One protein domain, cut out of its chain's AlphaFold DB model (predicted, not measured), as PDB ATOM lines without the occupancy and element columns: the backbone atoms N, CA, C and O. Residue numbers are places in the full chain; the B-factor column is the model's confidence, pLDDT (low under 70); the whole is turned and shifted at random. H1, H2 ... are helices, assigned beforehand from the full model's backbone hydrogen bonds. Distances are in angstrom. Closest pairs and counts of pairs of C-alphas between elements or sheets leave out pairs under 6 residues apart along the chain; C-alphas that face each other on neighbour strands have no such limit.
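What this domain is: This is residues 391 to 467 of the 567 residues of the protein "Hypothetical protein" of Didymodactylos carnosus (UniProt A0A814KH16). The longest helix, H1, folds back into H2 as a helical hairpin, and a hairpin of shorter helices, H3 and H4, packs on it. Residues 391 to 399 stick out, and short H5 lies near H3. The printed part has 77 residues with five named helices, H1 to H5 in chain order, and no named strand: all helix, compact, radius of gyration of the C-alphas 12.6 A, spans 38 by 28 by 20 A.

Where its parts are: H1, residues 397 to 412, runs 23.2 A from C-alpha 397 at (200.495, 261.244, 360.632). H2 is residues 416 to 423, H3 436 to 444, H4 448 to 456 and H5 461 to 464, ending at C-alpha 464 (187.560, 275.430, 348.531).

How they stand to each other: H1 and H2, a hairpin, touch at a shallow tilt of 20 degrees, opposite ways; their closest C-alphas, Ala 410 and Ala 419, are 5.9 A apart. With residues 408 to 411 alone, H1 only just touches H3, with 3 pairs of C-alphas within 8 A, the closest Gln 408 and Leu 438. H3 and H4, a hairpin, touch at Ser 442 and Thr 451, closest C-alphas 6.1 A. H2 touches H4 at a steep tilt of 41 degrees, closest C-alphas Val 416 and Phe 450. Every O i to N i+4 pair is within hydrogen-bond range in H2, H3 and H4, and 11 of 12 in H1; H5 is too short for one.

The domain as a whole: The printed part has no cut; the link H2 to H3 is long. In this model 25 residues have pLDDT under 70, among them 391 to 402.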
ATOM      1  N   SER A 391     207.824 262.862 370.962       50.34
ATOM      2  CA  SER A 391     209.154 262.233 371.003       50.34
ATOM      3  C   SER A 391     209.148 260.694 370.946       50.34
ATOM      4  O   SER A 391     210.233 260.123 370.832       50.34
ATOM      5  N   ASP A 392     207.982 260.035 370.969       45.56
ATOM      6  CA  ASP A 392     207.845 258.572 370.860       45.56
ATOM      7  C   ASP A 392     207.381 258.124 369.448       45.56
ATOM      8  O   ASP A 392     206.250 258.337 369.029       45.56
ATOM      9  N   GLU A 393     208.334 257.525 368.726       50.62
ATOM     10  CA  GLU A 393     208.347 256.625 367.546       50.62
ATOM     11  C   GLU A 393     207.298 256.622 366.392       50.62
ATOM     12  O   GLU A 393     207.672 256.130 365.328       50.62
ATOM     13  N   ASP A 394     206.112 257.245 366.438       47.84
ATOM     14  CA  ASP A 394     205.136 257.229 365.311       47.84
ATOM     15  C   ASP A 394     205.066 258.573 364.537       47.84
ATOM     16  O   ASP A 394     204.233 259.448 364.775       47.84
ATOM     17  N   LYS A 395     205.995 258.748 363.586       53.56
ATOM     18  CA  LYS A 395     206.590 260.045 363.183       53.56
ATOM     19  C   LYS A 395     206.008 260.827 361.988       53.56
ATOM     20  O   LYS A 395     206.734 261.636 361.421       53.56
ATOM     21  N   THR A 396     204.768 260.652 361.527       51.38
ATOM     22  CA  THR A 396     204.319 261.491 360.373       51.38
ATOM     23  C   THR A 396     202.843 261.850 360.322       51.38
ATOM     24  O   THR A 396     202.527 262.986 359.983       51.38
ATOM     25  N   TYR A 397     201.934 260.943 360.686       49.66
ATOM     26  CA  TYR A 397     200.495 261.244 360.632       49.66
ATOM     27  C   TYR A 397     200.027 262.140 361.796       49.66
ATOM     28  O   TYR A 397     199.185 263.015 361.601       49.66
ATOM     29  N   ASN A 398     200.628 261.985 362.981       59.28
ATOM     30  CA  ASN A 398     200.288 262.787 364.162       59.28
ATOM     31  C   ASN A 398     200.798 264.237 364.067       59.28
ATOM     32  O   ASN A 398     200.078 265.144 364.470       59.28
ATOM     33  N   TYR A 399     201.945 264.467 363.417       64.06
ATOM     34  CA  TYR A 399     202.551 265.801 363.270       64.06
ATOM     35  C   TYR A 399     201.645 266.802 362.543       64.06
ATOM     36  O   TYR A 399     201.471 267.948 362.959       64.06
ATOM     37  N   SER A 400     201.024 266.357 361.449       68.06
ATOM     38  CA  SER A 400     200.109 267.171 360.650       68.06
ATOM     39  C   SER A 400     198.835 267.545 361.411       68.06
ATOM     40  O   SER A 400     198.414 268.699 361.358       68.06
ATOM     41  N   GLN A 401     198.234 266.593 362.130       69.00
ATOM     42  CA  GLN A 401     197.036 266.837 362.945       69.00
ATOM     43  C   GLN A 401     197.346 267.740 364.138       69.00
ATOM     44  O   GLN A 401     196.624 268.695 364.400       69.00
ATOM     45  N   HIS A 402     198.480 267.519 364.791       68.75
ATOM     46  CA  HIS A 402     198.923 268.328 365.910       68.75
ATOM     47  C   HIS A 402     199.169 269.794 365.514       68.75
ATOM     48  O   HIS A 402     198.707 270.715 366.185       68.75
ATOM     49  N   LYS A 403     199.806 270.044 364.362       75.31
ATOM     50  CA  LYS A 403     199.957 271.410 363.825       75.31
ATOM     51  C   LYS A 403     198.614 272.070 363.500       75.31
ATOM     52  O   LYS A 403     198.475 273.277 363.697       75.31
ATOM     53  N   LEU A 404     197.619 271.300 363.050       76.94
ATOM     54  CA  LEU A 404     196.254 271.800 362.855       76.94
ATOM     55  C   LEU A 404     195.578 272.150 364.186       76.94
ATOM     56  O   LEU A 404     194.952 273.201 364.270       76.94
ATOM     57  N   GLU A 405     195.743 271.337 365.232       75.62
ATOM     58  CA  GLU A 405     195.232 271.631 366.580       75.62
ATOM     59  C   GLU A 405     195.882 272.889 367.175       75.62
ATOM     60  O   GLU A 405     195.198 273.748 367.734       75.62
ATOM     61  N   GLN A 406     197.194 273.052 366.993       78.62
ATOM     62  CA  GLN A 406     197.923 274.261 367.382       78.62
ATOM     63  C   GLN A 406     197.393 275.506 366.662       78.62
ATOM     64  O   GLN A 406     197.198 276.557 367.278       78.62
ATOM     65  N   LEU A 407     197.145 275.392 365.357       83.44
ATOM     66  CA  LEU A 407     196.614 276.478 364.541       83.44
ATOM     67  C   LEU A 407     195.159 276.798 364.903       83.44
ATOM     68  O   LEU A 407     194.806 277.972 364.995       83.44
ATOM     69  N   GLN A 408     194.341 275.778 365.181       80.81
ATOM     70  CA  GLN A 408     192.988 275.929 365.716       80.81
ATOM     71  C   GLN A 408     193.014 276.691 367.042       80.81
ATOM     72  O   GLN A 408     192.251 277.638 367.210       80.81
ATOM     73  N   LEU A 409     193.931 276.348 367.953       79.12
ATOM     74  CA  LEU A 409     194.084 277.051 369.223       79.12
ATOM     75  C   LEU A 409     194.488 278.517 369.007       79.12
ATOM     76  O   LEU A 409     193.901 279.412 369.609       79.12
ATOM     77  N   ALA A 410     195.443 278.797 368.116       83.06
ATOM     78  CA  ALA A 410     195.828 280.172 367.794       83.06
ATOM     79  C   ALA A 410     194.668 280.979 367.174       83.06
ATOM     80  O   ALA A 410     194.507 282.162 367.489       83.06
ATOM     81  N   LEU A 411     193.844 280.335 366.340       83.88
ATOM     82  CA  LEU A 411     192.644 280.908 365.727       83.88
ATOM     83  C   LEU A 411     191.557 281.184 366.773       83.88
ATOM     84  O   LEU A 411     191.000 282.283 366.816       83.88
ATOM     85  N   ASP A 412     191.305 280.241 367.681       77.81
ATOM     86  CA  ASP A 412     190.386 280.408 368.815       77.81
ATOM     87  C   ASP A 412     190.763 281.587 369.716       77.81
ATOM     88  O   ASP A 412     189.898 282.213 370.331       77.81
ATOM     89  N   TRP A 413     192.047 281.925 369.749       77.81
ATOM     90  CA  TRP A 413     192.592 282.998 370.568       77.81
ATOM     91  C   TRP A 413     192.788 284.313 369.811       77.81
ATOM     92  O   TRP A 413     193.196 285.302 370.424       77.81
ATOM     93  N   ASP A 414     192.497 284.337 368.508       78.50
ATOM     94  CA  ASP A 414     192.745 285.473 367.615       78.50
ATOM     95  C   ASP A 414     194.210 285.976 367.682       78.50
ATOM     96  O   ASP A 414     194.494 287.176 367.720       78.50
ATOM     97  N   ARG A 415     195.177 285.041 367.750       80.19
ATOM     98  CA  ARG A 415     196.626 285.318 367.830       80.19
ATOM     99  C   ARG A 415     197.370 284.939 366.555       80.19
ATOM    100  O   ARG A 415     198.135 283.976 366.505       80.19
ATOM    101  N   VAL A 416     197.176 285.758 365.522       84.25
ATOM    102  CA  VAL A 416     197.861 285.619 364.220       84.25
ATOM    103  C   VAL A 416     199.375 285.746 364.340       84.25
ATOM    104  O   VAL A 416     200.119 285.109 363.603       84.25
ATOM    105  N   ASP A 417     199.845 286.559 365.277       82.19
ATOM    106  CA  ASP A 417     201.264 286.749 365.549       82.19
ATOM    107  C   ASP A 417     201.950 285.453 366.006       82.19
ATOM    108  O   ASP A 417     203.039 285.140 365.521       82.19
ATOM    109  N   ILE A 418     201.302 284.656 366.864       80.56
ATOM    110  CA  ILE A 418     201.801 283.322 367.242       80.56
ATOM    111  C   ILE A 418     201.685 282.357 366.068       80.56
ATOM    112  O   ILE A 418     202.643 281.644 365.775       80.56
ATOM    113  N   ALA A 419     200.546 282.355 365.371       82.56
ATOM    114  CA  ALA A 419     200.357 281.483 364.217       82.56
ATOM    115  C   ALA A 419     201.464 281.687 363.174       82.56
ATOM    116  O   ALA A 419     202.064 280.714 362.733       82.56
ATOM    117  N   LYS A 420     201.815 282.939 362.864       83.44
ATOM    118  CA  LYS A 420     202.861 283.284 361.892       83.44
ATOM    119  C   LYS A 420     204.287 283.011 362.387       83.44
ATOM    120  O   LYS A 420     205.144 282.661 361.589       83.44
ATOM    121  N   SER A 421     204.571 283.208 363.677       79.31
ATOM    122  CA  SER A 421     205.942 283.096 364.216       79.31
ATOM    123  C   SER A 421     206.322 281.699 364.711       79.31
ATOM    124  O   SER A 421     207.490 281.331 364.624       79.31
ATOM    125  N   TYR A 422     205.361 280.939 365.239       74.00
ATOM    126  CA  TYR A 422     205.609 279.668 365.926       74.00
ATOM    127  C   TYR A 422     205.067 278.451 365.169       74.00
ATOM    128  O   TYR A 422     205.655 277.374 365.237       74.00
ATOM    129  N   ILE A 423     203.940 278.601 364.464       77.62
ATOM    130  CA  ILE A 423     203.236 277.467 363.846       77.62
ATOM    131  C   ILE A 423     203.546 277.397 362.351       77.62
ATOM    132  O   ILE A 423     204.099 276.405 361.890       77.62
ATOM    133  N   MET A 424     203.235 278.463 361.612       76.69
ATOM    134  CA  MET A 424     203.418 278.596 360.166       76.69
ATOM    135  C   MET A 424     204.808 279.128 359.824       76.69
ATOM    136  O   MET A 424     204.962 280.209 359.264       76.69
ATOM    137  N   THR A 425     205.842 278.370 360.186       73.25
ATOM    138  CA  THR A 425     207.208 278.661 359.739       73.25
ATOM    139  C   THR A 425     207.399 278.210 358.283       73.25
ATOM    140  O   THR A 425     206.773 277.252 357.826       73.25
ATOM    141  N   ASN A 426     208.274 278.900 357.539       59.50
ATOM    142  CA  ASN A 426     208.476 278.753 356.082       59.50
ATOM    143  C   ASN A 426     208.980 277.368 355.608       59.50
ATOM    144  O   ASN A 426     209.316 277.204 354.439       59.50
ATOM    145  N   GLU A 427     209.094 276.385 356.497       61.28
ATOM    146  CA  GLU A 427     209.666 275.068 356.205       61.28
ATOM    147  C   GLU A 427     208.602 274.008 355.863       61.28
ATOM    148  O   GLU A 427     208.957 272.892 355.483       61.28
ATOM    149  N   GLN A 428     207.307 274.328 355.987       66.38
ATOM    150  CA  GLN A 428     206.218 273.350 355.891       66.38
ATOM    151  C   GLN A 428     205.309 273.563 354.664       66.38
ATOM    152  O   GLN A 428     204.855 274.671 354.389       66.38
ATOM    153  N   ASP A 429     204.976 272.469 353.965       65.50
ATOM    154  CA  ASP A 429     204.018 272.462 352.847       65.50
ATOM    155  C   ASP A 429     202.565 272.517 353.365       65.50
ATOM    156  O   ASP A 429     201.883 271.493 353.483       65.50
ATOM    157  N   TRP A 430     202.070 273.719 353.655       71.62
ATOM    158  CA  TRP A 430     200.702 273.954 354.143       71.62
ATOM    159  C   TRP A 430     199.606 273.506 353.166       71.62
ATOM    160  O   TRP A 430     198.527 273.108 353.600       71.62
ATOM    161  N   ALA A 431     199.905 273.451 351.866       64.25
ATOM    162  CA  ALA A 431     198.987 272.965 350.834       64.25
ATOM    163  C   ALA A 431     198.590 271.480 350.994       64.25
ATOM    164  O   ALA A 431     197.575 271.053 350.445       64.25
ATOM    165  N   LYS A 432     199.375 270.679 351.732       60.38
ATOM    166  CA  LYS A 432     199.070 269.262 352.017       60.38
ATOM    167  C   LYS A 432     198.152 269.078 353.228       60.38
ATOM    168  O   LYS A 432     197.660 267.975 353.453       60.38
ATOM    169  N   LEU A 433     197.944 270.127 354.022       66.75
ATOM    170  CA  LEU A 433     197.076 270.111 355.195       66.75
ATOM    171  C   LEU A 433     195.674 270.588 354.791       66.75
ATOM    172  O   LEU A 433     195.528 271.571 354.069       66.75
ATOM    173  N   HIS A 434     194.623 269.913 355.264       69.50
ATOM    174  CA  HIS A 434     193.228 270.281 354.988       69.50
ATOM    175  C   HIS A 434     192.802 271.545 355.768       69.50
ATOM    176  O   HIS A 434     191.980 271.486 356.680       69.50
ATOM    177  N   LEU A 435     193.353 272.707 355.403       77.50
ATOM    178  CA  LEU A 435     193.126 274.002 356.063       77.50
ATOM    179  C   LEU A 435     191.724 274.593 355.846       77.50
ATOM    180  O   LEU A 435     191.383 275.598 356.467       77.50
ATOM    181  N   ASN A 436     190.901 273.975 354.994       79.50
ATOM    182  CA  ASN A 436     189.582 274.475 354.597       79.50
ATOM    183  C   ASN A 436     188.708 274.850 355.800       79.50
ATOM    184  O   ASN A 436     188.151 275.943 355.840       79.50
ATOM    185  N   ASN A 437     188.641 273.982 356.812       79.00
ATOM    186  CA  ASN A 437     187.813 274.219 357.995       79.00
ATOM    187  C   ASN A 437     188.315 275.410 358.828       79.00
ATOM    188  O   ASN A 437     187.512 276.203 359.319       79.00
ATOM    189  N   LEU A 438     189.636 275.566 358.954       81.06
ATOM    190  CA  LEU A 438     190.251 276.678 359.686       81.06
ATOM    191  C   LEU A 438     190.010 278.005 358.966       81.06
ATOM    192  O   LEU A 438     189.625 278.985 359.597       81.06
ATOM    193  N   PHE A 439     190.140 278.009 357.641       84.56
ATOM    194  CA  PHE A 439     189.839 279.173 356.816       84.56
ATOM    195  C   PHE A 439     188.362 279.587 356.911       84.56
ATOM    196  O   PHE A 439     188.047 280.756 357.113       84.56
ATOM    197  N   LEU A 440     187.430 278.632 356.825       81.81
ATOM    198  CA  LEU A 440     186.001 278.928 356.985       81.81
ATOM    199  C   LEU A 440     185.683 279.456 358.387       81.81
ATOM    200  O   LEU A 440     184.889 280.384 358.531       81.81
ATOM    201  N   THR A 441     186.349 278.925 359.414       81.38
ATOM    202  CA  THR A 441     186.196 279.406 360.793       81.38
ATOM    203  C   THR A 441     186.726 280.835 360.955       81.38
ATOM    204  O   THR A 441     186.096 281.636 361.648       81.38
ATOM    205  N   SER A 442     187.843 281.200 360.309       85.19
ATOM    206  CA  SER A 442     188.346 282.582 360.358       85.19
ATOM    207  C   SER A 442     187.409 283.560 359.647       85.19
ATOM    208  O   SER A 442     187.256 284.693 360.107       85.19
ATOM    209  N   LEU A 443     186.738 283.129 358.571       83.50
ATOM    210  CA  LEU A 443     185.704 283.918 357.896       83.50
ATOM    211  C   LEU A 443     184.469 284.132 358.780       83.50
ATOM    212  O   LEU A 443     184.053 285.275 358.958       83.50
ATOM    213  N   ASP A 444     183.931 283.062 359.369       78.44
ATOM    214  CA  ASP A 444     182.761 283.111 360.262       78.44
ATOM    215  C   ASP A 444     182.994 284.051 361.456       78.44
ATOM    216  O   ASP A 444     182.151 284.869 361.826       78.44
ATOM    217  N   ARG A 445     184.207 284.016 362.016       76.81
ATOM    218  CA  ARG A 445     184.606 284.858 363.153       76.81
ATOM    219  C   ARG A 445     185.106 286.247 362.760       76.81
ATOM    220  O   ARG A 445     185.499 287.012 363.641       76.81
ATOM    221  N   ASN A 446     185.091 286.589 361.470       81.31
ATOM    222  CA  ASN A 446     185.576 287.861 360.932       81.31
ATOM    223  C   ASN A 446     187.038 288.189 361.330       81.31
ATOM    224  O   ASN A 446     187.396 289.333 361.619       81.31
ATOM    225  N   GLN A 447     187.902 287.173 361.357       84.62
ATOM    226  CA  GLN A 447     189.319 287.289 361.708       84.62
ATOM    227  C   GLN A 447     190.169 287.563 360.458       84.62
ATOM    228  O   GLN A 447     190.881 286.694 359.955       84.62
ATOM    229  N   ILE A 448     190.109 288.803 359.959       88.56
ATOM    230  CA  ILE A 448     190.725 289.231 358.684       88.56
ATOM    231  C   ILE A 448     192.205 288.839 358.587       88.56
ATOM    232  O   ILE A 448     192.639 288.290 357.581       88.56
ATOM    233  N   LYS A 449     192.973 289.068 359.655       89.56
ATOM    234  CA  LYS A 449     194.415 288.792 359.684       89.56
ATOM    235  C   LYS A 449     194.745 287.296 359.551       89.56
ATOM    236  O   LYS A 449     195.787 286.958 359.005       89.56
ATOM    237  N   PHE A 450     193.883 286.406 360.053       88.31
ATOM    238  CA  PHE A 450     194.041 284.958 359.859       88.31
ATOM    239  C   PHE A 450     193.736 284.574 358.413       88.31
ATOM    240  O   PHE A 450     194.481 283.809 357.810       88.31
ATOM    241  N   THR A 451     192.683 285.155 357.839       87.62
ATOM    242  CA  THR A 451     192.333 284.956 356.429       87.62
ATOM    243  C   THR A 451     193.469 285.407 355.506       87.62
ATOM    244  O   THR A 451     193.830 284.673 354.592       87.62
ATOM    245  N   GLU A 452     194.085 286.564 355.775       88.50
ATOM    246  CA  GLU A 452     195.289 287.029 355.068       88.50
ATOM    247  C   GLU A 452     196.450 286.037 355.220       88.50
ATOM    248  O   GLU A 452     197.049 285.645 354.222       88.50
ATOM    249  N   LEU A 453     196.723 285.564 356.444       87.06
ATOM    250  CA  LEU A 453     197.794 284.601 356.715       87.06
ATOM    251  C   LEU A 453     197.625 283.292 355.926       87.06
ATOM    252  O   LEU A 453     198.608 282.758 355.410       87.06
ATOM    253  N   PHE A 454     196.399 282.777 355.816       85.81
ATOM    254  CA  PHE A 454     196.124 281.569 355.037       85.81
ATOM    255  C   PHE A 454     196.343 281.789 353.539       85.81
ATOM    256  O   PHE A 454     196.931 280.933 352.879       85.81
ATOM    257  N   LEU A 455     195.940 282.945 353.008       84.12
ATOM    258  CA  LEU A 455     196.172 283.295 351.604       84.12
ATOM    259  C   LEU A 455     197.663 283.492 351.280       84.12
ATOM    260  O   LEU A 455     198.074 283.185 350.166       84.12
ATOM    261  N   GLU A 456     198.475 283.956 352.237       84.38
ATOM    262  CA  GLU A 456     199.937 284.071 352.084       84.38
ATOM    263  C   GLU A 456     200.639 282.706 351.912       84.38
ATOM    264  O   GLU A 456     201.727 282.664 351.342       84.38
ATOM    265  N   HIS A 457     200.041 281.598 352.373       78.62
ATOM    266  CA  HIS A 457     200.648 280.256 352.385       78.62
ATOM    267  C   HIS A 457     200.038 279.298 351.339       78.62
ATOM    268  O   HIS A 457     199.786 278.128 351.627       78.62
ATOM    269  N   ASP A 458     199.800 279.799 350.122       67.00
ATOM    270  CA  ASP A 458     199.313 279.038 348.954       67.00
ATOM    271  C   ASP A 458     197.970 278.303 349.161       67.00
ATOM    272  O   ASP A 458     197.691 277.264 348.552       67.00
ATOM    273  N   PHE A 459     197.080 278.856 349.992       72.75
ATOM    274  CA  PHE A 459     195.721 278.337 350.130       72.75
ATOM    275  C   PHE A 459     194.888 278.610 348.861       72.75
ATOM    276  O   PHE A 459     194.522 279.747 348.558       72.75
ATOM    277  N   SER A 460     194.559 277.554 348.108       69.88
ATOM    278  CA  SER A 460     193.767 277.661 346.874       69.88
ATOM    279  C   SER A 460     192.272 277.826 347.161       69.88
ATOM    280  O   SER A 460     191.564 276.862 347.464       69.88
ATOM    281  N   LEU A 461     191.762 279.045 346.965       75.19
ATOM    282  CA  LEU A 461     190.323 279.339 347.012       75.19
ATOM    283  C   LEU A 461     189.525 278.544 345.969       75.19
ATOM    284  O   LEU A 461     188.374 278.188 346.213       75.19
ATOM    285  N   THR A 462     190.137 278.235 344.823       72.62
ATOM    286  CA  THR A 462     189.496 277.477 343.740       72.62
ATOM    287  C   THR A 462     189.093 276.078 344.198       72.62
ATOM    288  O   THR A 462     188.016 275.609 343.844       72.62
ATOM    289  N   ASN A 463     189.923 275.434 345.022       70.94
ATOM    290  CA  ASN A 463     189.625 274.106 345.558       70.94
ATOM    291  C   ASN A 463     188.546 274.173 346.649       70.94
ATOM    292  O   ASN A 463     187.720 273.274 346.752       70.94
ATOM    293  N   LEU A 464     188.537 275.243 347.453       70.12
ATOM    294  CA  LEU A 464     187.560 275.430 348.531       70.12
ATOM    295  C   LEU A 464     186.131 275.625 347.997       70.12
ATOM    296  O   LEU A 464     185.183 275.065 348.547       70.12
ATOM    297  N   PHE A 465     185.983 276.413 346.931       69.50
ATOM    298  CA  PHE A 465     184.689 276.749 346.327       69.50
ATOM    299  C   PHE A 465     184.342 275.893 345.106       69.50
ATOM    300  O   PHE A 465     183.453 276.251 344.336       69.50
ATOM    301  N   GLN A 466     185.020 274.756 344.924       68.38
ATOM    302  CA  GLN A 466     184.658 273.797 343.883       68.38
ATOM    303  C   GLN A 466     183.260 273.203 344.134       68.38
ATOM    304  O   GLN A 466     182.509 272.988 343.184       68.38
ATOM    305  N   ASN A 467     182.890 273.017 345.409       67.19
ATOM    306  CA  ASN A 467     181.547 272.626 345.829       67.19
ATOM    307  C   ASN A 467     180.756 273.853 346.304       67.19
ATOM    308  O   ASN A 467     181.243 274.661 347.099       67.19
TER     309      ASN A 467